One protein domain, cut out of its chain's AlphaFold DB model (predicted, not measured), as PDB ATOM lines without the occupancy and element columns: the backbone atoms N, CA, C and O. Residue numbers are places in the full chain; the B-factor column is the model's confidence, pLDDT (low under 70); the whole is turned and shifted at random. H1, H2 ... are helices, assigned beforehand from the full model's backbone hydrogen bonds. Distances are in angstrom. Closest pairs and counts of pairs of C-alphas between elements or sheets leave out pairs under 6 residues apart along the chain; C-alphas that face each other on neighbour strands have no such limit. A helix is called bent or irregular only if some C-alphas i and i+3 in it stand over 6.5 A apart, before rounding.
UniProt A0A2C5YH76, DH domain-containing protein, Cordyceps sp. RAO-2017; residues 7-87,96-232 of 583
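What this domain is: This is residues 7 to 87 and 96 to 232 of the 583 residues of the protein "DH domain-containing protein" of Cordyceps sp. RAO-2017 (UniProt A0A2C5YH76). What is the shape? Five helices, H1, H2, H3, H7 and H8, make a flat up-and-down bundle, each running against the one before it; H4 packs on H2 and H7, and H5 folds back from it with H6 beyond. What is printed? The compact printed part has 218 residues with eight named helices, H1 to H8 in order, and is all helix, with a radius of gyration of the C-alphas of 19.3 A and spans of 62 by 44 by 23 A.

How they stand to each other: What touches the longest helix? H1, residues 7 to 44, touches H7, residues 175 to 199, opposite ways at a shallow tilt of 15 degrees; the closest C-alphas, of Arg 11 and Tyr 199, are 5.2 A apart. Its residues 23 to 41 touch H2, residues 54 to 79, in a hairpin, closest C-alphas Ile 30 and Val 66, 6.1 A. Its residues 12 to 19 touch H3, residues 101 to 104 of 101 to 114, closest C-alphas Ala 12 and Pro 101, 7.7 A. What lies farther out? Residues 207 to 215 of H8, residues 206 to 226, touch H3, closest C-alphas Ala 105 and Ser 208, 4.8 A. Residues 120 to 127 of H4, residues 120 to 141, touch residues 58 to 65 of H2 at a steep tilt of 50 degrees, closest C-alphas Asn 61 and Tyr 124, 6.7 A. H5, residues 145 to 158, is close but not clearly touching H1, closest C-alphas Phe 35 and Ala 156, 7.9 A, and H6, residues 162 to 168, is apart from H1. Are the backbones whole? Every O i to N i+4 pair is within hydrogen-bond range in H1, H3, H5 and H8, against 21 of 22 in H2, 15 of 18 in H4, 14 of 21 in H7 and 1 of 3 in H6, with 1 of 4 O i to N i+3 pairs there.

Where its parts are: Where are the anchors? H1 begins at C-alpha 7 (-29.384, 17.280, 51.751) and is 53.4 A long; H8 ends at C-alpha 226 (-22.475, -13.441, 31.196). Which helices are irregular? H6 is, with C-alphas 163 and 166 8.5 A apart, and H7 only just, with C-alphas 179 and 182 7.0 A apart.

The domain as a whole: Is anything missing? Residues 88 to 95 are cut out, 14.5 A from C-alpha 87 to C-alpha 96; of the links printed whole, none is long. Where is confidence low? pLDDT is under 70 in residues 43 to 52, 81 to 87, 96 to 97, 159 to 173 and 229 to 232.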
ATOM      1  N   ALA A   7     -29.383  18.666  52.190       83.75
ATOM      2  CA  ALA A   7     -29.384  17.280  51.751       83.75
ATOM      3  C   ALA A   7     -29.272  17.157  50.219       83.75
ATOM      4  O   ALA A   7     -28.699  16.179  49.747       83.75
ATOM      5  N   ALA A   8     -29.783  18.103  49.424       84.56
ATOM      6  CA  ALA A   8     -29.607  18.128  47.967       84.56
ATOM      7  C   ALA A   8     -28.166  18.487  47.589       84.56
ATOM      8  O   ALA A   8     -27.599  17.859  46.695       84.56
ATOM      9  N   THR A   9     -27.555  19.431  48.308       85.56
ATOM     10  CA  THR A   9     -26.125  19.747  48.195       85.56
ATOM     11  C   THR A   9     -25.265  18.522  48.515       85.56
ATOM     12  O   THR A   9     -24.405  18.165  47.711       85.56
ATOM     13  N   GLU A  10     -25.544  17.810  49.612       88.19
ATOM     14  CA  GLU A  10     -24.845  16.565  49.958       88.19
ATOM     15  C   GLU A  10     -25.060  15.471  48.892       88.19
ATOM     16  O   GLU A  10     -24.091  14.887  48.408       88.19
ATOM     17  N   ARG A  11     -26.301  15.247  48.423       91.12
ATOM     18  CA  ARG A  11     -26.580  14.326  47.298       91.12
ATOM     19  C   ARG A  11     -25.782  14.704  46.045       91.12
ATOM     20  O   ARG A  11     -25.303  13.818  45.341       91.12
ATOM     21  N   ALA A  12     -25.606  15.994  45.765       88.81
ATOM     22  CA  ALA A  12     -24.841  16.479  44.620       88.81
ATOM     23  C   ALA A  12     -23.316  16.318  44.783       88.81
ATOM     24  O   ALA A  12     -22.641  16.013  43.796       88.81
ATOM     25  N   MET A  13     -22.776  16.441  46.003       89.31
ATOM     26  CA  MET A  13     -21.379  16.099  46.311       89.31
ATOM     27  C   MET A  13     -21.126  14.591  46.198       89.31
ATOM     28  O   MET A  13     -20.148  14.175  45.583       89.31
ATOM     29  N   GLN A  14     -22.017  13.753  46.732       92.75
ATOM     30  CA  GLN A  14     -21.860  12.299  46.645       92.75
ATOM     31  C   GLN A  14     -21.993  11.800  45.195       92.75
ATOM     32  O   GLN A  14     -21.193  10.978  44.753       92.75
ATOM     33  N   ARG A  15     -22.916  12.364  44.399       93.38
ATOM     34  CA  ARG A  15     -22.983  12.096  42.949       93.38
ATOM     35  C   ARG A  15     -21.717  12.525  42.205       93.38
ATOM     36  O   ARG A  15     -21.348  11.842  41.259       93.38
ATOM     37  N   ARG A  16     -21.032  13.597  42.626       90.94
ATOM     38  CA  ARG A  16     -19.724  13.974  42.066       90.94
ATOM     39  C   ARG A  16     -18.668  12.905  42.370       90.94
ATOM     40  O   ARG A  16     -18.093  12.368  41.429       90.94
ATOM     41  N   ARG A  17     -18.494  12.530  43.645       91.56
ATOM     42  CA  ARG A  17     -17.483  11.544  44.081       91.56
ATOM     43  C   ARG A  17     -17.588  10.207  43.347       91.56
ATOM     44  O   ARG A  17     -16.579   9.679  42.905       91.56
ATOM     45  N   VAL A  18     -18.802   9.677  43.173       94.75
ATOM     46  CA  VAL A  18     -19.018   8.378  42.500       94.75
ATOM     47  C   VAL A  18     -18.761   8.465  40.987       94.75
ATOM     48  O   VAL A  18     -18.364   7.477  40.372       94.75
ATOM     49  N   LEU A  19     -18.953   9.637  40.369       94.00
ATOM     50  CA  LEU A  19     -18.582   9.872  38.967       94.00
ATOM     51  C   LEU A  19     -17.066  10.027  38.780       94.00
ATOM     52  O   LEU A  19     -16.542   9.580  37.762       94.00
ATOM     53  N   GLU A  20     -16.373  10.623  39.749       91.06
ATOM     54  CA  GLU A  20     -14.907  10.705  39.771       91.06
ATOM     55  C   GLU A  20     -14.292   9.318  40.010       91.06
ATOM     56  O   GLU A  20     -13.502   8.870  39.187       91.06
ATOM     57  N   GLU A  21     -14.765   8.558  41.011       94.12
ATOM     58  CA  GLU A  21     -14.359   7.158  41.217       94.12
ATOM     59  C   GLU A  21     -14.576   6.320  39.949       94.12
ATOM     60  O   GLU A  21     -13.696   5.551  39.561       94.12
ATOM     61  N   LEU A  22     -15.722   6.465  39.272       95.12
ATOM     62  CA  LEU A  22     -16.013   5.742  38.032       95.12
ATOM     63  C   LEU A  22     -14.952   6.004  36.949       95.12
ATOM     64  O   LEU A  22     -14.542   5.039  36.303       95.12
ATOM     65  N   ILE A  23     -14.516   7.258  36.776       93.38
ATOM     66  CA  ILE A  23     -13.499   7.681  35.797       93.38
ATOM     67  C   ILE A  23     -12.102   7.210  36.221       93.38
ATOM     68  O   ILE A  23     -11.463   6.473  35.471       93.38
ATOM     69  N   ASP A  24     -11.662   7.536  37.437       90.12
ATOM     70  CA  ASP A  24     -10.323   7.208  37.950       90.12
ATOM     71  C   ASP A  24     -10.075   5.690  37.954       90.12
ATOM     72  O   ASP A  24      -8.995   5.196  37.612       90.12
ATOM     73  N   THR A  25     -11.107   4.915  38.306       94.25
ATOM     74  CA  THR A  25     -11.046   3.449  38.280       94.25
ATOM     75  C   THR A  25     -11.205   2.857  36.877       94.25
ATOM     76  O   THR A  25     -10.866   1.687  36.696       94.25
ATOM     77  N   GLU A  26     -11.678   3.619  35.882       95.38
ATOM     78  CA  GLU A  26     -11.666   3.219  34.466       95.38
ATOM     79  C   GLU A  26     -10.286   3.456  33.843       95.38
ATOM     80  O   GLU A  26      -9.739   2.543  33.229       95.38
ATOM     81  N   GLU A  27      -9.672   4.623  34.075       92.12
ATOM     82  CA  GLU A  27      -8.286   4.903  33.668       92.12
ATOM     83  C   GLU A  27      -7.321   3.852  34.233       92.12
ATOM     84  O   GLU A  27      -6.528   3.250  33.500       92.12
ATOM     85  N   ALA A  28      -7.431   3.572  35.538       89.94
ATOM     86  CA  ALA A  28      -6.638   2.543  36.197       89.94
ATOM     87  C   ALA A  28      -6.904   1.140  35.625       89.94
ATOM     88  O   ALA A  28      -5.958   0.379  35.435       89.94
ATOM     89  N   TYR A  29      -8.164   0.804  35.322       94.38
ATOM     90  CA  TYR A  29      -8.526  -0.488  34.740       94.38
ATOM     91  C   TYR A  29      -7.959  -0.670  33.327       94.38
ATOM     92  O   TYR A  29      -7.352  -1.702  33.048       94.38
ATOM     93  N   ILE A  30      -8.082   0.331  32.451       94.00
ATOM     94  CA  ILE A  30      -7.514   0.283  31.097       94.00
ATOM     95  C   ILE A  30      -5.987   0.126  31.173       94.00
ATOM     96  O   ILE A  30      -5.415  -0.686  30.444       94.00
ATOM     97  N   GLY A  31      -5.324   0.842  32.090       90.50
ATOM     98  CA  GLY A  31      -3.897   0.663  32.375       90.50
ATOM     99  C   GLY A  31      -3.549  -0.774  32.778       90.50
ATOM    100  O   GLY A  31      -2.676  -1.389  32.162       90.50
ATOM    101  N   ASP A  32      -4.275  -1.334  33.748       90.19
ATOM    102  CA  ASP A  32      -4.077  -2.707  34.222       90.19
ATOM    103  C   ASP A  32      -4.321  -3.760  33.115       90.19
ATOM    104  O   ASP A  32      -3.610  -4.764  33.057       90.19
ATOM    105  N   VAL A  33      -5.294  -3.551  32.215       91.94
ATOM    106  CA  VAL A  33      -5.591  -4.480  31.105       91.94
ATOM    107  C   VAL A  33      -4.559  -4.385  29.985       91.94
ATOM    108  O   VAL A  33      -4.115  -5.422  29.491       91.94
ATOM    109  N   ARG A  34      -4.111  -3.178  29.606       91.44
ATOM    110  CA  ARG A  34      -2.988  -3.024  28.660       91.44
ATOM    111  C   ARG A  34      -1.710  -3.656  29.227       91.44
ATOM    112  O   ARG A  34      -0.970  -4.304  28.486       91.44
ATOM    113  N   PHE A  35      -1.476  -3.532  30.538       88.19
ATOM    114  CA  PHE A  35      -0.376  -4.213  31.223       88.19
ATOM    115  C   PHE A  35      -0.532  -5.738  31.162       88.19
ATOM    116  O   PHE A  35       0.375  -6.400  30.665       88.19
ATOM    117  N   LEU A  36      -1.688  -6.293  31.553       88.00
ATOM    118  CA  LEU A  36      -1.996  -7.724  31.420       88.00
ATOM    119  C   LEU A  36      -1.766  -8.235  29.991       88.00
ATOM    120  O   LEU A  36      -1.175  -9.294  29.818       88.00
ATOM    121  N   MET A  37      -2.213  -7.499  28.972       87.19
ATOM    122  CA  MET A  37      -2.061  -7.884  27.569       87.19
ATOM    123  C   MET A  37      -0.582  -7.990  27.174       87.19
ATOM    124  O   MET A  37      -0.157  -9.034  26.681       87.19
ATOM    125  N   ASN A  38       0.220  -6.961  27.463       84.75
ATOM    126  CA  ASN A  38       1.664  -6.981  27.212       84.75
ATOM    127  C   ASN A  38       2.353  -8.117  27.986       84.75
ATOM    128  O   ASN A  38       3.140  -8.872  27.426       84.75
ATOM    129  N   VAL A  39       2.017  -8.277  29.265       80.94
ATOM    130  CA  VAL A  39       2.595  -9.277  30.172       80.94
ATOM    131  C   VAL A  39       2.267 -10.704  29.724       80.94
ATOM    132  O   VAL A  39       3.175 -11.525  29.605       80.94
ATOM    133  N   TYR A  40       1.005 -11.002  29.405       79.06
ATOM    134  CA  TYR A  40       0.573 -12.322  28.932       79.06
ATOM    135  C   TYR A  40       1.229 -12.675  27.591       79.06
ATOM    136  O   TYR A  40       1.661 -13.811  27.388       79.06
ATOM    137  N   LEU A  41       1.341 -11.704  26.678       77.06
ATOM    138  CA  LEU A  41       1.936 -11.923  25.362       77.06
ATOM    139  C   LEU A  41       3.458 -12.049  25.420       77.06
ATOM    140  O   LEU A  41       3.991 -12.957  24.795       77.06
ATOM    141  N   THR A  42       4.162 -11.207  26.179       77.12
ATOM    142  CA  THR A  42       5.629 -11.255  26.265       77.12
ATOM    143  C   THR A  42       6.130 -12.404  27.139       77.12
ATOM    144  O   THR A  42       7.049 -13.104  26.719       77.12
ATOM    145  N   ILE A  43       5.540 -12.646  28.320       66.75
ATOM    146  CA  ILE A  43       6.023 -13.700  29.231       66.75
ATOM    147  C   ILE A  43       5.702 -15.089  28.681       66.75
ATOM    148  O   ILE A  43       6.571 -15.955  28.682       66.75
ATOM    149  N   LEU A  44       4.480 -15.320  28.185       65.00
ATOM    150  CA  LEU A  44       4.121 -16.658  27.716       65.00
ATOM    151  C   LEU A  44       4.620 -16.952  26.296       65.00
ATOM    152  O   LEU A  44       4.702 -18.126  25.959       65.00
ATOM    153  N   ALA A  45       4.990 -15.966  25.464       62.56
ATOM    154  CA  ALA A  45       5.461 -16.217  24.090       62.56
ATOM    155  C   ALA A  45       6.602 -17.245  23.988       62.56
ATOM    156  O   ALA A  45       6.629 -18.009  23.025       62.56
ATOM    157  N   SER A  46       7.505 -17.286  24.971       61.31
ATOM    158  CA  SER A  46       8.629 -18.230  25.040       61.31
ATOM    159  C   SER A  46       8.233 -19.652  25.464       61.31
ATOM    160  O   SER A  46       8.981 -20.593  25.205       61.31
ATOM    161  N   LEU A  47       7.065 -19.832  26.087       64.50
ATOM    162  CA  LEU A  47       6.537 -21.130  26.506       64.50
ATOM    163  C   LEU A  47       5.675 -21.769  25.404       64.50
ATOM    164  O   LEU A  47       4.902 -21.062  24.748       64.50
ATOM    165  N   PRO A  48       5.666 -23.104  25.258       63.25
ATOM    166  CA  PRO A  48       4.613 -23.800  24.521       63.25
ATOM    167  C   PRO A  48       3.242 -23.555  25.178       63.25
ATOM    168  O   PRO A  48       3.051 -23.848  26.354       63.25
ATOM    169  N   SER A  49       2.276 -22.998  24.441       62.66
ATOM    170  CA  SER A  49       0.883 -22.857  24.909       62.66
ATOM    171  C   SER A  49       0.166 -24.203  24.903       62.66
ATOM    172  O   SER A  49       0.322 -24.945  23.931       62.66
ATOM    173  N   MET A  50      -0.719 -24.471  25.873       62.16
ATOM    174  CA  MET A  50      -1.492 -25.726  25.889       62.16
ATOM    175  C   MET A  50      -2.421 -25.902  24.672       62.16
ATOM    176  O   MET A  50      -2.820 -27.021  24.359       62.16
ATOM    177  N   CYS A  51      -2.770 -24.817  23.971       66.19
ATOM    178  CA  CYS A  51      -3.611 -24.848  22.777       66.19
ATOM    179  C   CYS A  51      -3.102 -23.866  21.706       66.19
ATOM    180  O   CYS A  51      -2.821 -22.699  21.991       66.19
ATOM    181  N   THR A  52      -2.996 -24.328  20.458       68.25
ATOM    182  CA  THR A  52      -2.568 -23.507  19.318       68.25
ATOM    183  C   THR A  52      -3.583 -22.400  19.019       68.25
ATOM    184  O   THR A  52      -4.792 -22.609  19.015       68.25
ATOM    185  N   GLY A  53      -3.097 -21.178  18.789       79.38
ATOM    186  CA  GLY A  53      -3.946 -20.010  18.510       79.38
ATOM    187  C   GLY A  53      -4.624 -19.369  19.732       79.38
ATOM    188  O   GLY A  53      -5.065 -18.223  19.622       79.38
ATOM    189  N   LEU A  54      -4.633 -20.021  20.905       81.00
ATOM    190  CA  LEU A  54      -5.250 -19.503  22.138       81.00
ATOM    191  C   LEU A  54      -4.768 -18.082  22.478       81.00
ATOM    192  O   LEU A  54      -5.590 -17.199  22.712       81.00
ATOM    193  N   ARG A  55      -3.456 -17.818  22.399       82.56
ATOM    194  CA  ARG A  55      -2.869 -16.487  22.659       82.56
ATOM    195  C   ARG A  55      -3.359 -15.400  21.699       82.56
ATOM    196  O   ARG A  55      -3.599 -14.280  22.131       82.56
ATOM    197  N   SER A  56      -3.554 -15.729  20.420       86.19
ATOM    198  CA  SER A  56      -4.096 -14.791  19.423       86.19
ATOM    199  C   SER A  56      -5.567 -14.474  19.712       86.19
ATOM    200  O   SER A  56      -5.979 -13.314  19.709       86.19
ATOM    201  N   SER A  57      -6.345 -15.499  20.076       88.88
ATOM    202  CA  SER A  57      -7.741 -15.346  20.495       88.88
ATOM    203  C   SER A  57      -7.881 -14.529  21.790       88.88
ATOM    204  O   SER A  57      -8.781 -13.696  21.898       88.88
ATOM    205  N   ILE A  58      -6.985 -14.717  22.764       88.50
ATOM    206  CA  ILE A  58      -6.913 -13.897  23.984       88.50
ATOM    207  C   ILE A  58      -6.549 -12.450  23.639       88.50
ATOM    208  O   ILE A  58      -7.260 -11.550  24.072       88.50
ATOM    209  N   ASN A  59      -5.513 -12.222  22.822       89.69
ATOM    210  CA  ASN A  59      -5.086 -10.878  22.420       89.69
ATOM    211  C   ASN A  59      -6.233 -10.074  21.794       89.69
ATOM    212  O   ASN A  59      -6.525  -8.962  22.223       89.69
ATOM    213  N   LYS A  60      -6.934 -10.672  20.823       92.25
ATOM    214  CA  LYS A  60      -8.082 -10.054  20.149       92.25
ATOM    215  C   LYS A  60      -9.180  -9.647  21.140       92.25
ATOM    216  O   LYS A  60      -9.662  -8.524  21.091       92.25
ATOM    217  N   ASN A  61      -9.539 -10.531  22.069       92.94
ATOM    218  CA  ASN A  61     -10.598 -10.274  23.048       92.94
ATOM    219  C   ASN A  61     -10.166  -9.291  24.161       92.94
ATOM    220  O   ASN A  61     -10.982  -8.487  24.598       92.94
ATOM    221  N   LEU A  62      -8.885  -9.272  24.556       93.81
ATOM    222  CA  LEU A  62      -8.315  -8.210  25.399       93.81
ATOM    223  C   LEU A  62      -8.304  -6.853  24.678       93.81
ATOM    224  O   LEU A  62      -8.641  -5.844  25.291       93.81
ATOM    225  N   THR A  63      -7.986  -6.830  23.382       95.19
ATOM    226  CA  THR A  63      -8.019  -5.613  22.555       95.19
ATOM    227  C   THR A  63      -9.445  -5.068  22.457       95.19
ATOM    228  O   THR A  63      -9.666  -3.900  22.751       95.19
ATOM    229  N   GLU A  64     -10.441  -5.916  22.174       96.31
ATOM    230  CA  GLU A  64     -11.863  -5.521  22.142       96.31
ATOM    231  C   GLU A  64     -12.381  -4.973  23.488       96.31
ATOM    232  O   GLU A  64     -13.267  -4.110  23.499       96.31
ATOM    233  N   ILE A  65     -11.836  -5.458  24.614       96.75
ATOM    234  CA  ILE A  65     -12.096  -4.922  25.961       96.75
ATOM    235  C   ILE A  65     -11.437  -3.548  26.130       96.75
ATOM    236  O   ILE A  65     -12.102  -2.615  26.575       96.75
ATOM    237  N   VAL A  66     -10.168  -3.388  25.744       96.94
ATOM    238  CA  VAL A  66      -9.470  -2.092  25.807       96.94
ATOM    239  C   VAL A  66     -10.195  -1.044  24.953       96.94
ATOM    240  O   VAL A  66     -10.544   0.009  25.476       96.94
ATOM    241  N   GLU A  67     -10.539  -1.359  23.701       97.56
ATOM    242  CA  GLU A  67     -11.314  -0.485  22.804       97.56
ATOM    243  C   GLU A  67     -12.671  -0.074  23.399       97.56
ATOM    244  O   GLU A  67     -13.053   1.096  23.348       97.56
ATOM    245  N   LEU A  68     -13.415  -1.024  23.984       97.31
ATOM    246  CA  LEU A  68     -14.700  -0.739  24.633       97.31
ATOM    247  C   LEU A  68     -14.531   0.265  25.780       97.31
ATOM    248  O   LEU A  68     -15.337   1.186  25.918       97.31
ATOM    249  N   HIS A  69     -13.505   0.087  26.608       97.81
ATOM    250  CA  HIS A  69     -13.323   0.895  27.807       97.81
ATOM    251  C   HIS A  69     -12.687   2.256  27.495       97.81
ATOM    252  O   HIS A  69     -13.086   3.248  28.100       97.81
ATOM    253  N   GLU A  70     -11.820   2.350  26.484       97.06
ATOM    254  CA  GLU A  70     -11.365   3.624  25.910       97.06
ATOM    255  C   GLU A  70     -12.535   4.439  25.327       97.06
ATOM    256  O   GLU A  70     -12.631   5.644  25.570       97.06
ATOM    257  N   GLU A  71     -13.477   3.799  24.623       97.19
ATOM    258  CA  GLU A  71     -14.699   4.461  24.149       97.19
ATOM    259  C   GLU A  71     -15.613   4.927  25.291       97.19
ATOM    260  O   GLU A  71     -16.177   6.020  25.208       97.19
ATOM    261  N   ILE A  72     -15.782   4.111  26.341       96.38
ATOM    262  CA  ILE A  72     -16.565   4.479  27.530       96.38
ATOM    263  C   ILE A  72     -15.917   5.681  28.217       96.38
ATOM    264  O   ILE A  72     -16.588   6.694  28.390       96.38
ATOM    265  N   LEU A  73     -14.622   5.614  28.538       95.38
ATOM    266  CA  LEU A  73     -13.869   6.698  29.172       95.38
ATOM    267  C   LEU A  73     -13.924   7.992  28.338       95.38
ATOM    268  O   LEU A  73     -14.226   9.067  28.858       95.38
ATOM    269  N   GLY A  74     -13.730   7.882  27.021       93.62
ATOM    270  CA  GLY A  74     -13.825   9.008  26.093       93.62
ATOM    271  C   GLY A  74     -15.227   9.622  25.988       93.62
ATOM    272  O   GLY A  74     -15.349  10.812  25.701       93.62
ATOM    273  N   GLU A  75     -16.301   8.862  26.220       94.62
ATOM    274  CA  GLU A  75     -17.653   9.417  26.379       94.62
ATOM    275  C   GLU A  75     -17.919   9.938  27.808       94.62
ATOM    276  O   GLU A  75     -18.610  10.947  27.943       94.62
ATOM    277  N   LEU A  76     -17.325   9.350  28.855       93.62
ATOM    278  CA  LEU A  76     -17.433   9.817  30.246       93.62
ATOM    279  C   LEU A  76     -16.816  11.207  30.446       93.62
ATOM    280  O   LEU A  76     -17.493  12.081  30.984       93.62
ATOM    281  N   HIS A  77     -15.598  11.463  29.953       90.75
ATOM    282  CA  HIS A  77     -14.983  12.799  30.051       90.75
ATOM    283  C   HIS A  77     -15.800  13.891  29.344       90.75
ATOM    284  O   HIS A  77     -15.771  15.046  29.760       90.75
ATOM    285  N   ARG A  78     -16.549  13.539  28.286       88.88
ATOM    286  CA  ARG A  78     -17.469  14.462  27.592       88.88
ATOM    287  C   ARG A  78     -18.785  14.652  28.349       88.88
ATOM    288  O   ARG A  78     -19.386  15.716  28.247       88.88
ATOM    289  N   ALA A  79     -19.248  13.624  29.061       87.81
ATOM    290  CA  ALA A  79     -20.496  13.648  29.820       87.81
ATOM    291  C   ALA A  79     -20.355  14.320  31.197       87.81
ATOM    292  O   ALA A  79     -21.339  14.866  31.688       87.81
ATOM    293  N   VAL A  80     -19.164  14.291  31.810       84.56
ATOM    294  CA  VAL A  80     -18.873  14.856  33.139       84.56
ATOM    295  C   VAL A  80     -18.076  16.165  33.006       84.56
ATOM    296  O   VAL A  80     -16.861  16.118  32.781       84.56
ATOM    297  N   PRO A  81     -18.713  17.345  33.180       68.25
ATOM    298  CA  PRO A  81     -18.020  18.629  33.133       68.25
ATOM    299  C   PRO A  81     -16.913  18.706  34.183       68.25
ATOM    300  O   PRO A  81     -17.093  18.268  35.321       68.25
ATOM    301  N   HIS A  82     -15.770  19.287  33.818       63.00
ATOM    302  CA  HIS A  82     -14.614  19.421  34.710       63.00
ATOM    303  C   HIS A  82     -14.117  18.084  35.299       63.00
ATOM    304  O   HIS A  82     -13.651  18.055  36.437       63.00
ATOM    305  N   SER A  83     -14.189  16.976  34.552       58.16
ATOM    306  CA  SER A  83     -13.204  15.894  34.744       58.16
ATOM    307  C   SER A  83     -11.796  16.443  34.440       58.16
ATOM    308  O   SER A  83     -11.688  17.437  33.712       58.16
ATOM    309  N   GLU A  84     -10.725  15.882  35.020       52.09
ATOM    310  CA  GLU A  84      -9.431  16.589  35.165       52.09
ATOM    311  C   GLU A  84      -8.862  17.184  33.865       52.09
ATOM    312  O   GLU A  84      -8.373  18.314  33.871       52.09
ATOM    313  N   TYR A  85      -9.023  16.486  32.736       47.44
ATOM    314  CA  TYR A  85      -8.641  16.942  31.391       47.44
ATOM    315  C   TYR A  85      -9.296  18.260  30.925       47.44
ATOM    316  O   TYR A  85      -8.887  18.823  29.911       47.44
ATOM    317  N   THR A  86     -10.298  18.771  31.647       43.88
ATOM    318  CA  THR A  86     -11.045  20.000  31.318       43.88
ATOM    319  C   THR A  86     -10.687  21.201  32.202       43.88
ATOM    320  O   THR A  86     -11.307  22.256  32.056       43.88
ATOM    321  N   GLN A  87      -9.743  21.073  33.144       46.66
ATOM    322  CA  GLN A  87      -9.383  22.155  34.069       46.66
ATOM    323  C   GLN A  87      -7.976  22.731  33.825       46.66
ATOM    324  O   GLN A  87      -6.992  21.992  33.815       46.66
ATOM    325  N   GLY A  96     -16.066  21.868  46.355       50.97
ATOM    326  CA  GLY A  96     -17.473  22.218  46.113       50.97
ATOM    327  C   GLY A  96     -18.035  22.005  44.706       50.97
ATOM    328  O   GLY A  96     -19.141  22.474  44.455       50.97
ATOM    329  N   MET A  97     -17.347  21.321  43.782       64.19
ATOM    330  CA  MET A  97     -17.960  20.977  42.489       64.19
ATOM    331  C   MET A  97     -19.109  19.975  42.668       64.19
ATOM    332  O   MET A  97     -18.905  18.774  42.815       64.19
ATOM    333  N   LEU A  98     -20.336  20.486  42.647       80.50
ATOM    334  CA  LEU A  98     -21.562  19.696  42.708       80.50
ATOM    335  C   LEU A  98     -21.846  19.049  41.344       80.50
ATOM    336  O   LEU A  98     -21.741  19.706  40.311       80.50
ATOM    337  N   ALA A  99     -22.258  17.780  41.326       85.00
ATOM    338  CA  ALA A  99     -22.825  17.175  40.121       85.00
ATOM    339  C   ALA A  99     -24.333  17.465  40.039       85.00
ATOM    340  O   ALA A  99     -25.046  17.360  41.039       85.00
ATOM    341  N   GLU A 100     -24.867  17.734  38.848       87.81
ATOM    342  CA  GLU A 100     -26.320  17.762  38.623       87.81
ATOM    343  C   GLU A 100     -26.874  16.357  38.313       87.81
ATOM    344  O   GLU A 100     -26.145  15.522  37.771       87.81
ATOM    345  N   PRO A 101     -28.161  16.065  38.598       89.25
ATOM    346  CA  PRO A 101     -28.776  14.785  38.232       89.25
ATOM    347  C   PRO A 101     -28.656  14.467  36.734       89.25
ATOM    348  O   PRO A 101     -28.426  13.316  36.364       89.25
ATOM    349  N   GLN A 102     -28.729  15.493  35.876       90.62
ATOM    350  CA  GLN A 102     -28.652  15.335  34.424       90.62
ATOM    351  C   GLN A 102     -27.288  14.801  33.952       90.62
ATOM    352  O   GLN A 102     -27.247  14.016  33.010       90.62
ATOM    353  N   VAL A 103     -26.187  15.131  34.641       91.50
ATOM    354  CA  VAL A 103     -24.851  14.562  34.357       91.50
ATOM    355  C   VAL A 103     -24.879  13.039  34.522       91.50
ATOM    356  O   VAL A 103     -24.378  12.302  33.673       91.50
ATOM    357  N   VAL A 104     -25.547  12.552  35.571       93.94
ATOM    358  CA  VAL A 104     -25.722  11.113  35.819       93.94
ATOM    359  C   VAL A 104     -26.609  10.465  34.748       93.94
ATOM    360  O   VAL A 104     -26.368   9.324  34.352       93.94
ATOM    361  N   ALA A 105     -27.599  11.191  34.217       93.75
ATOM    362  CA  ALA A 105     -28.414  10.731  33.093       93.75
ATOM    363  C   ALA A 105     -27.601  10.614  31.789       93.75
ATOM    364  O   ALA A 105     -27.747   9.622  31.076       93.75
ATOM    365  N   GLU A 106     -26.713  11.565  31.477       94.44
ATOM    366  CA  GLU A 106     -25.838  11.457  30.298       94.44
ATOM    367  C   GLU A 106     -24.824  10.311  30.445       94.44
ATOM    368  O   GLU A 106     -24.679   9.505  29.524       94.44
ATOM    369  N   VAL A 107     -24.209  10.152  31.622       96.31
ATOM    370  CA  VAL A 107     -23.341   9.003  31.953       96.31
ATOM    371  C   VAL A 107     -24.090   7.672  31.822       96.31
ATOM    372  O   VAL A 107     -23.564   6.711  31.259       96.31
ATOM    373  N   SER A 108     -25.357   7.618  32.241       96.31
ATOM    374  CA  SER A 108     -26.219   6.448  32.031       96.31
ATOM    375  C   SER A 108     -26.396   6.142  30.540       96.31
ATOM    376  O   SER A 108     -26.207   5.003  30.111       96.31
ATOM    377  N   LYS A 109     -26.667   7.155  29.708       94.25
ATOM    378  CA  LYS A 109     -26.788   6.964  28.253       94.25
ATOM    379  C   LYS A 109     -25.502   6.430  27.614       94.25
ATOM    380  O   LYS A 109     -25.613   5.676  26.651       94.25
ATOM    381  N   VAL A 110     -24.308   6.757  28.125       95.88
ATOM    382  CA  VAL A 110     -23.046   6.151  27.647       95.88
ATOM    383  C   VAL A 110     -23.096   4.631  27.809       95.88
ATOM    384  O   VAL A 110     -22.989   3.901  26.824       95.88
ATOM    385  N   PHE A 111     -23.360   4.139  29.021       96.31
ATOM    386  CA  PHE A 111     -23.455   2.700  29.285       96.31
ATOM    387  C   PHE A 111     -24.615   2.037  28.528       96.31
ATOM    388  O   PHE A 111     -24.448   0.938  27.998       96.31
ATOM    389  N   ALA A 112     -25.761   2.713  28.390       91.88
ATOM    390  CA  ALA A 112     -26.896   2.214  27.613       91.88
ATOM    391  C   ALA A 112     -26.535   1.945  26.137       91.88
ATOM    392  O   ALA A 112     -26.896   0.892  25.612       91.88
ATOM    393  N   LYS A 113     -25.777   2.844  25.484       92.06
ATOM    394  CA  LYS A 113     -25.303   2.663  24.093       92.06
ATOM    395  C   LYS A 113     -24.348   1.478  23.932       92.06
ATOM    396  O   LYS A 113     -24.334   0.861  22.872       92.06
ATOM    397  N   LYS A 114     -23.517   1.196  24.943       92.56
ATOM    398  CA  LYS A 114     -22.456   0.170  24.889       92.56
ATOM    399  C   LYS A 114     -22.884  -1.189  25.465       92.56
ATOM    400  O   LYS A 114     -22.097  -2.132  25.428       92.56
ATOM    401  N   MET A 115     -24.110  -1.317  25.985       89.75
ATOM    402  CA  MET A 115     -24.609  -2.502  26.708       89.75
ATOM    403  C   MET A 115     -24.381  -3.828  25.954       89.75
ATOM    404  O   MET A 115     -24.015  -4.844  26.541       89.75
ATOM    405  N   ASN A 116     -24.531  -3.810  24.629       86.31
ATOM    406  CA  ASN A 116     -24.325  -4.953  23.735       86.31
ATOM    407  C   ASN A 116     -22.852  -5.380  23.546       86.31
ATOM    408  O   ASN A 116     -22.592  -6.516  23.129       86.31
ATOM    409  N   ARG A 117     -21.881  -4.506  23.843       90.88
ATOM    410  CA  ARG A 117     -20.447  -4.830  23.788       90.88
ATOM    411  C   ARG A 117     -19.970  -5.576  25.030       90.88
ATOM    412  O   ARG A 117     -19.092  -6.414  24.889       90.88
ATOM    413  N   PHE A 118     -20.595  -5.404  26.199       91.44
ATOM    414  CA  PHE A 118     -20.206  -6.131  27.422       91.44
ATOM    415  C   PHE A 118     -20.292  -7.666  27.302       91.44
ATOM    416  O   PHE A 118     -19.660  -8.378  28.075       91.44
ATOM    417  N   PHE A 119     -20.976  -8.212  26.293       89.69
ATOM    418  CA  PHE A 119     -20.940  -9.651  26.012       89.69
ATOM    419  C   PHE A 119     -19.545 -10.193  25.632       89.69
ATOM    420  O   PHE A 119     -19.343 -11.401  25.745       89.69
ATOM    421  N   ILE A 120     -18.558  -9.353  25.277       91.12
ATOM    422  CA  ILE A 120     -17.151  -9.789  25.110       91.12
ATOM    423  C   ILE A 120     -16.557 -10.390  26.397       91.12
ATOM    424  O   ILE A 120     -15.665 -11.236  26.328       91.12
ATOM    425  N   TYR A 121     -17.097 -10.032  27.570       92.31
ATOM    426  CA  TYR A 121     -16.714 -10.625  28.852       92.31
ATOM    427  C   TYR A 121     -17.146 -12.094  28.999       92.31
ATOM    428  O   TYR A 121     -16.542 -12.817  29.787       92.31
ATOM    429  N   LYS A 122     -18.135 -12.569  28.227       88.38
ATOM    430  CA  LYS A 122     -18.523 -13.991  28.199       88.38
ATOM    431  C   LYS A 122     -17.450 -14.839  27.510       88.38
ATOM    432  O   LYS A 122     -17.062 -15.887  28.024       88.38
ATOM    433  N   GLU A 123     -16.895 -14.332  26.409       88.75
ATOM    434  CA  GLU A 123     -15.733 -14.925  25.740       88.75
ATOM    435  C   GLU A 123     -14.472 -14.841  26.621       88.75
ATOM    436  O   GLU A 123     -13.716 -15.811  26.703       88.75
ATOM    437  N   TYR A 124     -14.276 -13.731  27.345       91.81
ATOM    438  CA  TYR A 124     -13.179 -13.599  28.310       91.81
ATOM    439  C   TYR A 124     -13.283 -14.619  29.451       91.81
ATOM    440  O   TYR A 124     -12.309 -15.305  29.752       91.81
ATOM    441  N   GLY A 125     -14.466 -14.774  30.056       89.81
ATOM    442  CA  GLY A 125     -14.711 -15.739  31.132       89.81
ATOM    443  C   GLY A 125     -14.460 -17.187  30.700       89.81
ATOM    444  O   GLY A 125     -13.829 -17.946  31.433       89.81
ATOM    445  N   ALA A 126     -14.851 -17.554  29.474       86.69
ATOM    446  CA  ALA A 126     -14.538 -18.867  28.905       86.69
ATOM    447  C   ALA A 126     -13.021 -19.090  28.709       86.69
ATOM    448  O   ALA A 126     -12.529 -20.205  28.880       86.69
ATOM    449  N   LYS A 127     -12.262 -18.033  28.382       87.44
ATOM    450  CA  LYS A 127     -10.796 -18.082  28.238       87.44
ATOM    451  C   LYS A 127     -10.054 -18.023  29.569       87.44
ATOM    452  O   LYS A 127      -8.971 -18.591  29.657       87.44
ATOM    453  N   TYR A 128     -10.602 -17.373  30.594       90.12
ATOM    454  CA  TYR A 128      -9.981 -17.233  31.919       90.12
ATOM    455  C   TYR A 128      -9.612 -18.597  32.518       90.12
ATOM    456  O   TYR A 128      -8.477 -18.804  32.944       90.12
ATOM    457  N   GLU A 129     -10.517 -19.570  32.407       86.94
ATOM    458  CA  GLU A 129     -10.283 -20.963  32.798       86.94
ATOM    459  C   GLU A 129      -9.118 -21.644  32.063       86.94
ATOM    460  O   GLU A 129      -8.542 -22.598  32.587       86.94
ATOM    461  N   LEU A 130      -8.765 -21.193  30.859       87.25
ATOM    462  CA  LEU A 130      -7.606 -21.680  30.109       87.25
ATOM    463  C   LEU A 130      -6.342 -20.893  30.481       87.25
ATOM    464  O   LEU A 130      -5.293 -21.497  30.675       87.25
ATOM    465  N   MET A 131      -6.448 -19.572  30.657       87.31
ATOM    466  CA  MET A 131      -5.334 -18.698  31.049       87.31
ATOM    467  C   MET A 131      -4.764 -19.062  32.423       87.31
ATOM    468  O   MET A 131      -3.550 -19.144  32.580       87.31
ATOM    469  N   ILE A 132      -5.621 -19.360  33.405       88.00
ATOM    470  CA  ILE A 132      -5.188 -19.827  34.731       88.00
ATOM    471  C   ILE A 132      -4.455 -21.179  34.639       88.00
ATOM    472  O   ILE A 132      -3.507 -21.410  35.389       88.00
ATOM    473  N   LYS A 133      -4.826 -22.053  33.692       86.62
ATOM    474  CA  LYS A 133      -4.159 -23.349  33.464       86.62
ATOM    475  C   LYS A 133      -2.818 -23.192  32.730       86.62
ATOM    476  O   LYS A 133      -1.837 -23.790  33.166       86.62
ATOM    477  N   ASP A 134      -2.743 -22.332  31.708       83.81
ATOM    478  CA  ASP A 134      -1.484 -21.924  31.050       83.81
ATOM    479  C   ASP A 134      -0.493 -21.348  32.094       83.81
ATOM    480  O   ASP A 134       0.678 -21.725  32.112       83.81
ATOM    481  N   VAL A 135      -0.961 -20.497  33.019       84.00
ATOM    482  CA  VAL A 135      -0.140 -19.896  34.094       84.00
ATOM    483  C   VAL A 135       0.270 -20.908  35.171       84.00
ATOM    484  O   VAL A 135       1.420 -20.899  35.610       84.00
ATOM    485  N   ALA A 136      -0.618 -21.818  35.579       85.75
ATOM    486  CA  ALA A 136      -0.264 -22.893  36.510       85.75
ATOM    487  C   ALA A 136       0.791 -23.846  35.914       85.75
ATOM    488  O   ALA A 136       1.704 -24.274  36.621       85.75
ATOM    489  N   SER A 137       0.703 -24.126  34.609       82.75
ATOM    490  CA  SER A 137       1.711 -24.892  33.864       82.75
ATOM    491  C   SER A 137       3.040 -24.131  33.747       82.75
ATOM    492  O   SER A 137       4.104 -24.714  33.954       82.75
ATOM    493  N   ALA A 138       3.003 -22.814  33.505       80.00
ATOM    494  CA  ALA A 138       4.195 -21.960  33.493       80.00
ATOM    495  C   ALA A 138       4.948 -21.999  34.836       80.00
ATOM    496  O   ALA A 138       6.155 -22.223  34.854       80.00
ATOM    497  N   ASN A 139       4.237 -21.880  35.962       80.69
ATOM    498  CA  ASN A 139       4.822 -21.990  37.304       80.69
ATOM    499  C   ASN A 139       5.520 -23.351  37.527       80.69
ATOM    500  O   ASN A 139       6.636 -23.406  38.030       80.69
ATOM    501  N   GLN A 140       4.913 -24.455  37.074       82.19
ATOM    502  CA  GLN A 140       5.503 -25.799  37.187       82.19
ATOM    503  C   GLN A 140       6.694 -26.049  36.243       82.19
ATOM    504  O   GLN A 140       7.480 -26.962  36.491       82.19
ATOM    505  N   THR A 141       6.828 -25.281  35.157       80.06
ATOM    506  CA  THR A 141       7.839 -25.508  34.105       80.06
ATOM    507  C   THR A 141       8.962 -24.468  34.070       80.06
ATOM    508  O   THR A 141       9.985 -24.718  33.433       80.06
ATOM    509  N   MET A 142       8.823 -23.333  34.762       77.38
ATOM    510  CA  MET A 142       9.831 -22.267  34.839       77.38
ATOM    511  C   MET A 142      10.556 -22.268  36.201       77.38
ATOM    512  O   MET A 142      10.003 -21.753  37.171       77.38
ATOM    513  N   PRO A 143      11.830 -22.713  36.298       75.00
ATOM    514  CA  PRO A 143      12.555 -22.836  37.577       75.00
ATOM    515  C   PRO A 143      12.822 -21.533  38.353       75.00
ATOM    516  O   PRO A 143      13.437 -21.571  39.413       75.00
ATOM    517  N   GLN A 144      12.425 -20.376  37.817       82.06
ATOM    518  CA  GLN A 144      12.592 -19.053  38.433       82.06
ATOM    519  C   GLN A 144      11.271 -18.259  38.484       82.06
ATOM    520  O   GLN A 144      11.304 -17.032  38.574       82.06
ATOM    521  N   TRP A 145      10.109 -18.932  38.410       82.00
ATOM    522  CA  TRP A 145       8.785 -18.287  38.392       82.00
ATOM    523  C   TRP A 145       8.613 -17.218  39.484       82.00
ATOM    524  O   TRP A 145       8.184 -16.105  39.190       82.00
ATOM    525  N   GLU A 146       9.025 -17.512  40.718       81.94
ATOM    526  CA  GLU A 146       8.947 -16.598  41.867       81.94
ATOM    527  C   GLU A 146       9.714 -15.282  41.630       81.94
ATOM    528  O   GLU A 146       9.204 -14.192  41.897       81.94
ATOM    529  N   THR A 147      10.917 -15.366  41.052       83.12
ATOM    530  CA  THR A 147      11.738 -14.202  40.684       83.12
ATOM    531  C   THR A 147      11.082 -13.389  39.569       83.12
ATOM    532  O   THR A 147      11.072 -12.159  39.635       83.12
ATOM    533  N   TYR A 148      10.492 -14.050  38.567       77.69
ATOM    534  CA  TYR A 148       9.745 -13.366  37.505       77.69
ATOM    535  C   TYR A 148       8.484 -12.681  38.037       77.69
ATOM    536  O   TYR A 148       8.207 -11.547  37.651       77.69
ATOM    537  N   GLN A 149       7.752 -13.318  38.955       79.06
ATOM    538  CA  GLN A 149       6.560 -12.741  39.569       79.06
ATOM    539  C   GLN A 149       6.912 -11.513  40.424       79.06
ATOM    540  O   GLN A 149       6.299 -10.461  40.266       79.06
ATOM    541  N   LYS A 150       7.982 -11.579  41.223       81.19
ATOM    542  CA  LYS A 150       8.501 -10.424  41.974       81.19
ATOM    543  C   LYS A 150       9.002  -9.296  41.059       81.19
ATOM    544  O   LYS A 150       8.834  -8.112  41.362       81.19
ATOM    545  N   GLY A 151       9.590  -9.644  39.913       81.56
ATOM    546  CA  GLY A 151       9.939  -8.691  38.857       81.56
ATOM    547  C   GLY A 151       8.704  -8.020  38.242       81.56
ATOM    548  O   GLY A 151       8.699  -6.807  38.044       81.56
ATOM    549  N   LEU A 152       7.632  -8.785  38.012       77.38
ATOM    550  CA  LEU A 152       6.346  -8.296  37.513       77.38
ATOM    551  C   LEU A 152       5.664  -7.351  38.512       77.38
ATOM    552  O   LEU A 152       5.196  -6.288  38.116       77.38
ATOM    553  N   GLU A 153       5.661  -7.698  39.799       78.38
ATOM    554  CA  GLU A 153       5.148  -6.864  40.895       78.38
ATOM    555  C   GLU A 153       5.923  -5.536  40.994       78.38
ATOM    556  O   GLU A 153       5.329  -4.464  41.140       78.38
ATOM    557  N   THR A 154       7.250  -5.588  40.826       82.00
ATOM    558  CA  THR A 154       8.122  -4.400  40.785       82.00
ATOM    559  C   THR A 154       7.813  -3.518  39.568       82.00
ATOM    560  O   THR A 154       7.684  -2.301  39.702       82.00
ATOM    561  N   LEU A 155       7.631  -4.117  38.387       78.88
ATOM    562  CA  LEU A 155       7.289  -3.403  37.153       78.88
ATOM    563  C   LEU A 155       5.884  -2.779  37.214       78.88
ATOM    564  O   LEU A 155       5.712  -1.626  36.829       78.88
ATOM    565  N   ALA A 156       4.894  -3.503  37.743       74.56
ATOM    566  CA  ALA A 156       3.539  -2.996  37.960       74.56
ATOM    567  C   ALA A 156       3.529  -1.794  38.921       74.56
ATOM    568  O   ALA A 156       2.810  -0.822  38.695       74.56
ATOM    569  N   SER A 157       4.370  -1.841  39.960       72.31
ATOM    570  CA  SER A 157       4.554  -0.735  40.906       72.31
ATOM    571  C   SER A 157       5.195   0.487  40.237       72.31
ATOM    572  O   SER A 157       4.740   1.607  40.452       72.31
ATOM    573  N   ALA A 158       6.203   0.281  39.379       72.69
ATOM    574  CA  ALA A 158       6.897   1.351  38.657       72.69
ATOM    575  C   ALA A 158       6.064   1.993  37.527       72.69
ATOM    576  O   ALA A 158       6.274   3.158  37.198       72.69
ATOM    577  N   LEU A 159       5.119   1.252  36.937       68.50
ATOM    578  CA  LEU A 159       4.185   1.751  35.914       68.50
ATOM    579  C   LEU A 159       2.891   2.345  36.506       68.50
ATOM    580  O   LEU A 159       2.048   2.860  35.768       68.50
ATOM    581  N   GLY A 160       2.708   2.287  37.827       61.31
ATOM    582  CA  GLY A 160       1.564   2.885  38.509       61.31
ATOM    583  C   GLY A 160       1.619   4.417  38.500       61.31
ATOM    584  O   GLY A 160       2.611   5.010  38.912       61.31
ATOM    585  N   SER A 161       0.532   5.073  38.073       52.91
ATOM    586  CA  SER A 161       0.428   6.543  38.096       52.91
ATOM    587  C   SER A 161       0.706   7.118  39.492       52.91
ATOM    588  O   SER A 161       0.084   6.706  40.479       52.91
ATOM    589  N   ALA A 162       1.606   8.105  39.555       47.66
ATOM    590  CA  ALA A 162       2.158   8.659  40.792       47.66
ATOM    591  C   ALA A 162       1.100   9.208  41.770       47.66
ATOM    592  O   ALA A 162       1.318   9.159  42.979       47.66
ATOM    593  N   LYS A 163      -0.071   9.646  41.278       46.53
ATOM    594  CA  LYS A 163      -1.208  10.083  42.117       46.53
ATOM    595  C   LYS A 163      -1.723   9.010  43.088       46.53
ATOM    596  O   LYS A 163      -2.372   9.357  44.062       46.53
ATOM    597  N   ASN A 164      -1.454   7.726  42.830       46.41
ATOM    598  CA  ASN A 164      -1.993   6.594  43.596       46.41
ATOM    599  C   ASN A 164      -0.904   5.714  44.249       46.41
ATOM    600  O   ASN A 164      -1.167   4.559  44.596       46.41
ATOM    601  N   ALA A 165       0.322   6.228  44.404       45.31
ATOM    602  CA  ALA A 165       1.478   5.441  44.838       45.31
ATOM    603  C   ALA A 165       1.308   4.792  46.230       45.31
ATOM    604  O   ALA A 165       1.564   3.597  46.378       45.31
ATOM    605  N   GLU A 166       0.829   5.533  47.235       45.28
ATOM    606  CA  GLU A 166       0.781   5.064  48.634       45.28
ATOM    607  C   GLU A 166      -0.223   3.925  48.893       45.28
ATOM    608  O   GLU A 166      -0.014   3.110  49.799       45.28
ATOM    609  N   ASP A 167      -1.297   3.833  48.101       44.06
ATOM    610  CA  ASP A 167      -2.305   2.773  48.249       44.06
ATOM    611  C   ASP A 167      -2.096   1.612  47.263       44.06
ATOM    612  O   ASP A 167      -2.296   0.447  47.620       44.06
ATOM    613  N   LYS A 168      -1.564   1.877  46.056       48.53
ATOM    614  CA  LYS A 168      -1.109   0.803  45.151       48.53
ATOM    615  C   LYS A 168       0.120   0.060  45.691       48.53
ATOM    616  O   LYS A 168       0.210  -1.147  45.487       48.53
ATOM    617  N   SER A 169       0.990   0.722  46.464       44.38
ATOM    618  CA  SER A 169       2.174   0.131  47.121       44.38
ATOM    619  C   SER A 169       1.889  -1.119  47.971       44.38
ATOM    620  O   SER A 169       2.824  -1.855  48.281       44.38
ATOM    621  N   LYS A 170       0.637  -1.363  48.381       44.91
ATOM    622  CA  LYS A 170       0.249  -2.488  49.250       44.91
ATOM    623  C   LYS A 170      -0.330  -3.685  48.487       44.91
ATOM    624  O   LYS A 170      -0.696  -4.676  49.113       44.91
ATOM    625  N   ARG A 171      -0.440  -3.614  47.153       53.16
ATOM    626  CA  ARG A 171      -0.943  -4.708  46.308       53.16
ATOM    627  C   ARG A 171       0.124  -5.166  45.319       53.16
ATOM    628  O   ARG A 171       0.162  -4.706  44.182       53.16
ATOM    629  N   ALA A 172       0.932  -6.131  45.752       54.16
ATOM    630  CA  ALA A 172       1.613  -7.031  44.829       54.16
ATOM    631  C   ALA A 172       0.551  -7.677  43.921       54.16
ATOM    632  O   ALA A 172      -0.364  -8.335  44.414       54.16
ATOM    633  N   LEU A 173       0.618  -7.415  42.614       68.00
ATOM    634  CA  LEU A 173      -0.311  -7.967  41.630       68.00
ATOM    635  C   LEU A 173       0.326  -9.198  40.995       68.00
ATOM    636  O   LEU A 173       1.169  -9.076  40.104       68.00
ATOM    637  N   THR A 174      -0.094 -10.383  41.436       81.06
ATOM    638  CA  THR A 174       0.301 -11.629  40.778       81.06
ATOM    639  C   THR A 174      -0.333 -11.719  39.384       81.06
ATOM    640  O   THR A 174      -1.296 -11.015  39.062       81.06
ATOM    641  N   MET A 175       0.144 -12.642  38.546       82.31
ATOM    642  CA  MET A 175      -0.496 -12.929  37.254       82.31
ATOM    643  C   MET A 175      -1.989 -13.299  37.413       82.31
ATOM    644  O   MET A 175      -2.806 -12.931  36.569       82.31
ATOM    645  N   GLY A 176      -2.364 -13.970  38.510       83.94
ATOM    646  CA  GLY A 176      -3.763 -14.274  38.829       83.94
ATOM    647  C   GLY A 176      -4.586 -13.019  39.138       83.94
ATOM    648  O   GLY A 176      -5.685 -12.861  38.606       83.94
ATOM    649  N   ASP A 177      -4.026 -12.087  39.915       86.69
ATOM    650  CA  ASP A 177      -4.672 -10.805  40.236       86.69
ATOM    651  C   ASP A 177      -4.857  -9.917  39.002       86.69
ATOM    652  O   ASP A 177      -5.820  -9.155  38.929       86.69
ATOM    653  N   LEU A 178      -3.966 -10.016  38.011       87.69
ATOM    654  CA  LEU A 178      -4.145  -9.352  36.719       87.69
ATOM    655  C   LEU A 178      -5.263 -10.013  35.899       87.69
ATOM    656  O   LEU A 178      -6.165  -9.319  35.432       87.69
ATOM    657  N   LEU A 179      -5.248 -11.345  35.767       90.38
ATOM    658  CA  LEU A 179      -6.234 -12.105  34.985       90.38
ATOM    659  C   LEU A 179      -7.672 -11.984  35.513       90.38
ATOM    660  O   LEU A 179      -8.621 -12.066  34.736       90.38
ATOM    661  N   VAL A 180      -7.868 -11.783  36.817       91.44
ATOM    662  CA  VAL A 180      -9.215 -11.667  37.401       91.44
ATOM    663  C   VAL A 180      -9.808 -10.250  37.280       91.44
ATOM    664  O   VAL A 180     -11.030 -10.088  37.361       91.44
ATOM    665  N   LYS A 181      -8.993  -9.209  37.028       92.31
ATOM    666  CA  LYS A 181      -9.456  -7.805  36.943       92.31
ATOM    667  C   LYS A 181     -10.588  -7.565  35.940       92.31
ATOM    668  O   LYS A 181     -11.511  -6.841  36.311       92.31
ATOM    669  N   PRO A 182     -10.601  -8.130  34.715       94.56
ATOM    670  CA  PRO A 182     -11.717  -7.924  33.790       94.56
ATOM    671  C   PRO A 182     -13.045  -8.462  34.335       94.56
ATOM    672  O   PRO A 182     -14.053  -7.758  34.314       94.56
ATOM    673  N   ILE A 183     -13.027  -9.657  34.931       92.81
ATOM    674  CA  ILE A 183     -14.204 -10.255  35.580       92.81
ATOM    675  C   ILE A 183     -14.654  -9.387  36.768       92.81
ATOM    676  O   ILE A 183     -15.848  -9.154  36.952       92.81
ATOM    677  N   GLN A 184     -13.713  -8.826  37.536       93.50
ATOM    678  CA  GLN A 184     -14.031  -7.895  38.621       93.50
ATOM    679  C   GLN A 184     -14.622  -6.568  38.118       93.50
ATOM    680  O   GLN A 184     -15.607  -6.110  38.693       93.50
ATOM    681  N   ARG A 185     -14.073  -5.946  37.060       95.62
ATOM    682  CA  ARG A 185     -14.528  -4.635  36.554       95.62
ATOM    683  C   ARG A 185     -15.981  -4.684  36.107       95.62
ATOM    684  O   ARG A 185     -16.768  -3.846  36.540       95.62
ATOM    685  N   VAL A 186     -16.364  -5.690  35.319       93.62
ATOM    686  CA  VAL A 186     -17.753  -5.812  34.852       93.62
ATOM    687  C   VAL A 186     -18.735  -6.035  36.020       93.62
ATOM    688  O   VAL A 186     -19.823  -5.461  36.027       93.62
ATOM    689  N   CYS A 187     -18.299  -6.718  37.090       94.06
ATOM    690  CA  CYS A 187     -19.046  -6.832  38.350       94.06
ATOM    691  C   CYS A 187     -19.156  -5.520  39.163       94.06
ATOM    692  O   CYS A 187     -20.010  -5.441  40.048       94.06
ATOM    693  N   LYS A 188     -18.327  -4.493  38.913       96.12
ATOM    694  CA  LYS A 188     -18.361  -3.219  39.663       96.12
ATOM    695  C   LYS A 188     -19.431  -2.247  39.169       96.12
ATOM    696  O   LYS A 188     -20.008  -1.543  39.997       96.12
ATOM    697  N   TYR A 189     -19.757  -2.219  37.874       97.31
ATOM    698  CA  TYR A 189     -20.752  -1.267  37.355       97.31
ATOM    699  C   TYR A 189     -22.139  -1.386  38.018       97.31
ATOM    700  O   TYR A 189     -22.682  -0.347  38.387       97.31
ATOM    701  N   PRO A 190     -22.707  -2.586  38.283       96.81
ATOM    702  CA  PRO A 190     -23.954  -2.714  39.045       96.81
ATOM    703  C   PRO A 190     -23.910  -2.153  40.478       96.81
ATOM    704  O   PRO A 190     -24.968  -1.945  41.068       96.81
ATOM    705  N   LEU A 191     -22.721  -1.946  41.056       97.06
ATOM    706  CA  LEU A 191     -22.547  -1.348  42.381       97.06
ATOM    707  C   LEU A 191     -22.482   0.179  42.269       97.06
ATOM    708  O   LEU A 191     -23.289   0.866  42.891       97.06
ATOM    709  N   LEU A 192     -21.614   0.696  41.390       97.19
ATOM    710  CA  LEU A 192     -21.488   2.134  41.114       97.19
ATOM    711  C   LEU A 192     -22.827   2.736  40.653       97.19
ATOM    712  O   LEU A 192     -23.264   3.753  41.181       97.19
ATOM    713  N   PHE A 193     -23.551   2.065  39.749       98.00
ATOM    714  CA  PHE A 193     -24.880   2.511  39.314       98.00
ATOM    715  C   PHE A 193     -25.958   2.397  40.404       98.00
ATOM    716  O   PHE A 193     -26.900   3.189  40.401       98.00
ATOM    717  N   ALA A 194     -25.834   1.471  41.362       97.38
ATOM    718  CA  ALA A 194     -26.743   1.415  42.510       97.38
ATOM    719  C   ALA A 194     -26.498   2.574  43.490       97.38
ATOM    720  O   ALA A 194     -27.453   3.113  44.051       97.38
ATOM    721  N   GLU A 195     -25.246   2.999  43.661       96.81
ATOM    722  CA  GLU A 195     -24.918   4.154  44.496       96.81
ATOM    723  C   GLU A 195     -25.239   5.495  43.806       96.81
ATOM    724  O   GLU A 195     -25.817   6.386  44.431       96.81
ATOM    725  N   LEU A 196     -25.027   5.609  42.490       96.44
ATOM    726  CA  LEU A 196     -25.559   6.729  41.704       96.44
ATOM    727  C   LEU A 196     -27.090   6.827  41.821       96.44
ATOM    728  O   LEU A 196     -27.614   7.932  41.965       96.44
ATOM    729  N   LEU A 197     -27.814   5.700  41.822       95.75
ATOM    730  CA  LEU A 197     -29.271   5.684  41.993       95.75
ATOM    731  C   LEU A 197     -29.701   6.126  43.401       95.75
ATOM    732  O   LEU A 197     -30.624   6.929  43.529       95.75
ATOM    733  N   LYS A 198     -29.001   5.662  44.447       95.50
ATOM    734  CA  LYS A 198     -29.211   6.053  45.857       95.50
ATOM    735  C   LYS A 198     -29.166   7.574  46.048       95.50
ATOM    736  O   LYS A 198     -29.993   8.116  46.776       95.50
ATOM    737  N   TYR A 199     -28.238   8.263  45.382       94.06
ATOM    738  CA  TYR A 199     -28.119   9.725  45.452       94.06
ATOM    739  C   TYR A 199     -28.873  10.477  44.336       94.06
ATOM    740  O   TYR A 199     -28.874  11.708  44.337       94.06
ATOM    741  N   THR A 200     -29.545   9.769  43.416       93.44
ATOM    742  CA  THR A 200     -30.431  10.330  42.373       93.44
ATOM    743  C   THR A 200     -31.894   9.920  42.631       93.44
ATOM    744  O   THR A 200     -32.457   9.136  41.864       93.44
ATOM    745  N   PRO A 201     -32.542  10.381  43.717       91.50
ATOM    746  CA  PRO A 201     -33.937  10.046  43.998       91.50
ATOM    747  C   PRO A 201     -34.903  10.696  42.993       91.50
ATOM    748  O   PRO A 201     -34.604  11.721  42.375       91.50
ATOM    749  N   VAL A 202     -36.113  10.135  42.882       88.50
ATOM    750  CA  VAL A 202     -37.197  10.665  42.027       88.50
ATOM    751  C   VAL A 202     -37.548  12.122  42.371       88.50
ATOM    752  O   VAL A 202     -37.954  12.865  41.483       88.50
ATOM    753  N   SER A 203     -37.355  12.545  43.626       86.56
ATOM    754  CA  SER A 203     -37.555  13.929  44.083       86.56
ATOM    755  C   SER A 203     -36.638  14.947  43.405       86.56
ATOM    756  O   SER A 203     -37.047  16.087  43.218       86.56
ATOM    757  N   ASP A 204     -35.414  14.548  43.047       84.19
ATOM    758  CA  ASP A 204     -34.405  15.451  42.486       84.19
ATOM    759  C   ASP A 204     -34.578  15.569  40.969       84.19
ATOM    760  O   ASP A 204     -34.549  16.661  40.406       84.19
ATOM    761  N   CYS A 205     -34.763  14.433  40.288       88.19
ATOM    762  CA  CYS A 205     -35.090  14.397  38.867       88.19
ATOM    763  C   CYS A 205     -35.688  13.030  38.474       88.19
ATOM    764  O   CYS A 205     -34.934  12.059  38.329       88.19
ATOM    765  N   PRO A 206     -37.009  12.934  38.209       88.50
ATOM    766  CA  PRO A 206     -37.648  11.683  37.794       88.50
ATOM    767  C   PRO A 206     -37.041  11.077  36.522       88.50
ATOM    768  O   PRO A 206     -36.929   9.858  36.409       88.50
ATOM    769  N   ASN A 207     -36.618  11.927  35.579       88.06
ATOM    770  CA  ASN A 207     -35.992  11.491  34.334       88.06
ATOM    771  C   ASN A 207     -34.608  10.871  34.581       88.06
ATOM    772  O   ASN A 207     -34.345   9.764  34.126       88.06
ATOM    773  N   SER A 208     -33.748  11.542  35.354       90.88
ATOM    774  CA  SER A 208     -32.405  11.029  35.660       90.88
ATOM    775  C   SER A 208     -32.475   9.723  36.454       90.88
ATOM    776  O   SER A 208     -31.787   8.767  36.112       90.88
ATOM    777  N   HIS A 209     -33.373   9.641  37.442       91.88
ATOM    778  CA  HIS A 209     -33.630   8.412  38.194       91.88
ATOM    779  C   HIS A 209     -34.017   7.238  37.276       91.88
ATOM    780  O   HIS A 209     -33.441   6.157  37.379       91.88
ATOM    781  N   MET A 210     -34.953   7.455  36.342       88.81
ATOM    782  CA  MET A 210     -35.449   6.431  35.410       88.81
ATOM    783  C   MET A 210     -34.372   5.890  34.454       88.81
ATOM    784  O   MET A 210     -34.397   4.703  34.109       88.81
ATOM    785  N   GLU A 211     -33.438   6.738  34.017       91.06
ATOM    786  CA  GLU A 211     -32.340   6.331  33.133       91.06
ATOM    787  C   GLU A 211     -31.237   5.581  33.903       91.06
ATOM    788  O   GLU A 211     -30.787   4.531  33.441       91.06
ATOM    789  N   VAL A 212     -30.879   6.032  35.115       94.25
ATOM    790  CA  VAL A 212     -29.922   5.332  36.001       94.25
ATOM    791  C   VAL A 212     -30.450   3.946  36.398       94.25
ATOM    792  O   VAL A 212     -29.740   2.951  36.259       94.25
ATOM    793  N   ASP A 213     -31.711   3.857  36.831       92.62
ATOM    794  CA  ASP A 213     -32.400   2.600  37.158       92.62
ATOM    795  C   ASP A 213     -32.489   1.652  35.947       92.62
ATOM    796  O   ASP A 213     -32.297   0.437  36.066       92.62
ATOM    797  N   GLY A 214     -32.712   2.205  34.751       90.12
ATOM    798  CA  GLY A 214     -32.706   1.441  33.506       90.12
ATOM    799  C   GLY A 214     -31.356   0.812  33.188       90.12
ATOM    800  O   GLY A 214     -31.296  -0.375  32.859       90.12
ATOM    801  N   VAL A 215     -30.271   1.572  33.331       94.12
ATOM    802  CA  VAL A 215     -28.912   1.059  33.120       94.12
ATOM    803  C   VAL A 215     -28.532   0.054  34.199       94.12
ATOM    804  O   VAL A 215     -28.037  -1.018  33.866       94.12
ATOM    805  N   LEU A 216     -28.839   0.331  35.468       95.25
ATOM    806  CA  LEU A 216     -28.614  -0.594  36.577       95.25
ATOM    807  C   LEU A 216     -29.325  -1.939  36.358       95.25
ATOM    808  O   LEU A 216     -28.741  -2.999  36.594       95.25
ATOM    809  N   THR A 217     -30.568  -1.903  35.872       91.12
ATOM    810  CA  THR A 217     -31.348  -3.101  35.534       91.12
ATOM    811  C   THR A 217     -30.693  -3.872  34.387       91.12
ATOM    812  O   THR A 217     -30.423  -5.063  34.534       91.12
ATOM    813  N   ARG A 218     -30.336  -3.201  33.282       91.44
ATOM    814  CA  ARG A 218     -29.687  -3.838  32.119       91.44
ATOM    815  C   ARG A 218     -28.305  -4.405  32.442       91.44
ATOM    816  O   ARG A 218     -27.993  -5.500  31.988       91.44
ATOM    817  N   LEU A 219     -27.515  -3.730  33.280       93.62
ATOM    818  CA  LEU A 219     -26.235  -4.244  33.779       93.62
ATOM    819  C   LEU A 219     -26.423  -5.522  34.607       93.62
ATOM    820  O   LEU A 219     -25.660  -6.472  34.447       93.62
ATOM    821  N   ARG A 220     -27.450  -5.583  35.466       92.31
ATOM    822  CA  ARG A 220     -27.778  -6.793  36.241       92.31
ATOM    823  C   ARG A 220     -28.244  -7.940  35.335       92.31
ATOM    824  O   ARG A 220     -27.790  -9.071  35.514       92.31
ATOM    825  N   GLU A 221     -29.087  -7.664  34.339       88.12
ATOM    826  CA  GLU A 221     -29.514  -8.653  33.334       88.12
ATOM    827  C   GLU A 221     -28.321  -9.179  32.512       88.12
ATOM    828  O   GLU A 221     -28.142 -10.392  32.394       88.12
ATOM    829  N   ALA A 222     -27.456  -8.286  32.019       87.94
ATOM    830  CA  ALA A 222     -26.249  -8.638  31.271       87.94
ATOM    831  C   ALA A 222     -25.279  -9.484  32.112       87.94
ATOM    832  O   ALA A 222     -24.853 -10.545  31.659       87.94
ATOM    833  N   MET A 223     -24.993  -9.084  33.358       88.00
ATOM    834  CA  MET A 223     -24.176  -9.876  34.288       88.00
ATOM    835  C   MET A 223     -24.752 -11.271  34.548       88.00
ATOM    836  O   MET A 223     -24.003 -12.245  34.601       88.00
ATOM    837  N   THR A 224     -26.077 -11.387  34.672       86.25
ATOM    838  CA  THR A 224     -26.742 -12.682  34.876       86.25
ATOM    839  C   THR A 224     -26.532 -13.616  33.678       86.25
ATOM    840  O   THR A 224     -26.307 -14.809  33.868       86.25
ATOM    841  N   GLU A 225     -26.546 -13.091  32.448       82.50
ATOM    842  CA  GLU A 225     -26.327 -13.885  31.229       82.50
ATOM    843  C   GLU A 225     -24.841 -14.147  30.912       82.50
ATOM    844  O   GLU A 225     -24.512 -15.210  30.376       82.50
ATOM    845  N   ILE A 226     -23.934 -13.230  31.268       83.75
ATOM    846  CA  ILE A 226     -22.475 -13.441  31.196       83.75
ATOM    847  C   ILE A 226     -22.075 -14.597  32.120       83.75
ATOM    848  O   ILE A 226     -21.377 -15.510  31.685       83.75
ATOM    849  N   ASN A 227     -22.603 -14.621  33.347       80.25
ATOM    850  CA  ASN A 227     -22.368 -15.695  34.317       80.25
ATOM    851  C   ASN A 227     -23.065 -17.024  33.954       80.25
ATOM    852  O   ASN A 227     -22.805 -18.050  34.586       80.25
ATOM    853  N   ARG A 228     -23.962 -17.047  32.956       79.12
ATOM    854  CA  ARG A 228     -24.692 -18.260  32.562       79.12
ATOM    855  C   ARG A 228     -23.902 -19.051  31.519       79.12
ATOM    856  O   ARG A 228     -23.843 -18.669  30.352       79.12
ATOM    857  N   ALA A 229     -23.383 -20.210  31.927       56.00
ATOM    858  CA  ALA A 229     -22.496 -21.090  31.149       56.00
ATOM    859  C   ALA A 229     -23.067 -21.674  29.830       56.00
ATOM    860  O   ALA A 229     -22.409 -22.476  29.174       56.00
ATOM    861  N   THR A 230     -24.283 -21.304  29.417       57.72
ATOM    862  CA  THR A 230     -24.823 -21.653  28.095       57.72
ATOM    863  C   THR A 230     -24.371 -20.611  27.073       57.72
ATOM    864  O   THR A 230     -24.843 -19.471  27.120       57.72
ATOM    865  N   ASP A 231     -23.485 -20.976  26.143       57.44
ATOM    866  CA  ASP A 231     -23.076 -20.070  25.063       57.44
ATOM    867  C   ASP A 231     -24.107 -20.029  23.925       57.44
ATOM    868  O   ASP A 231     -24.008 -20.709  22.905       57.44
ATOM    869  N   ASN A 232     -25.146 -19.223  24.136       62.97
ATOM    870  CA  ASN A 232     -26.175 -18.955  23.146       62.97
ATOM    871  C   ASN A 232     -26.003 -17.540  22.582       62.97
ATOM    872  O   ASN A 232     -26.522 -16.577  23.151       62.97
TER     873      ASN A 232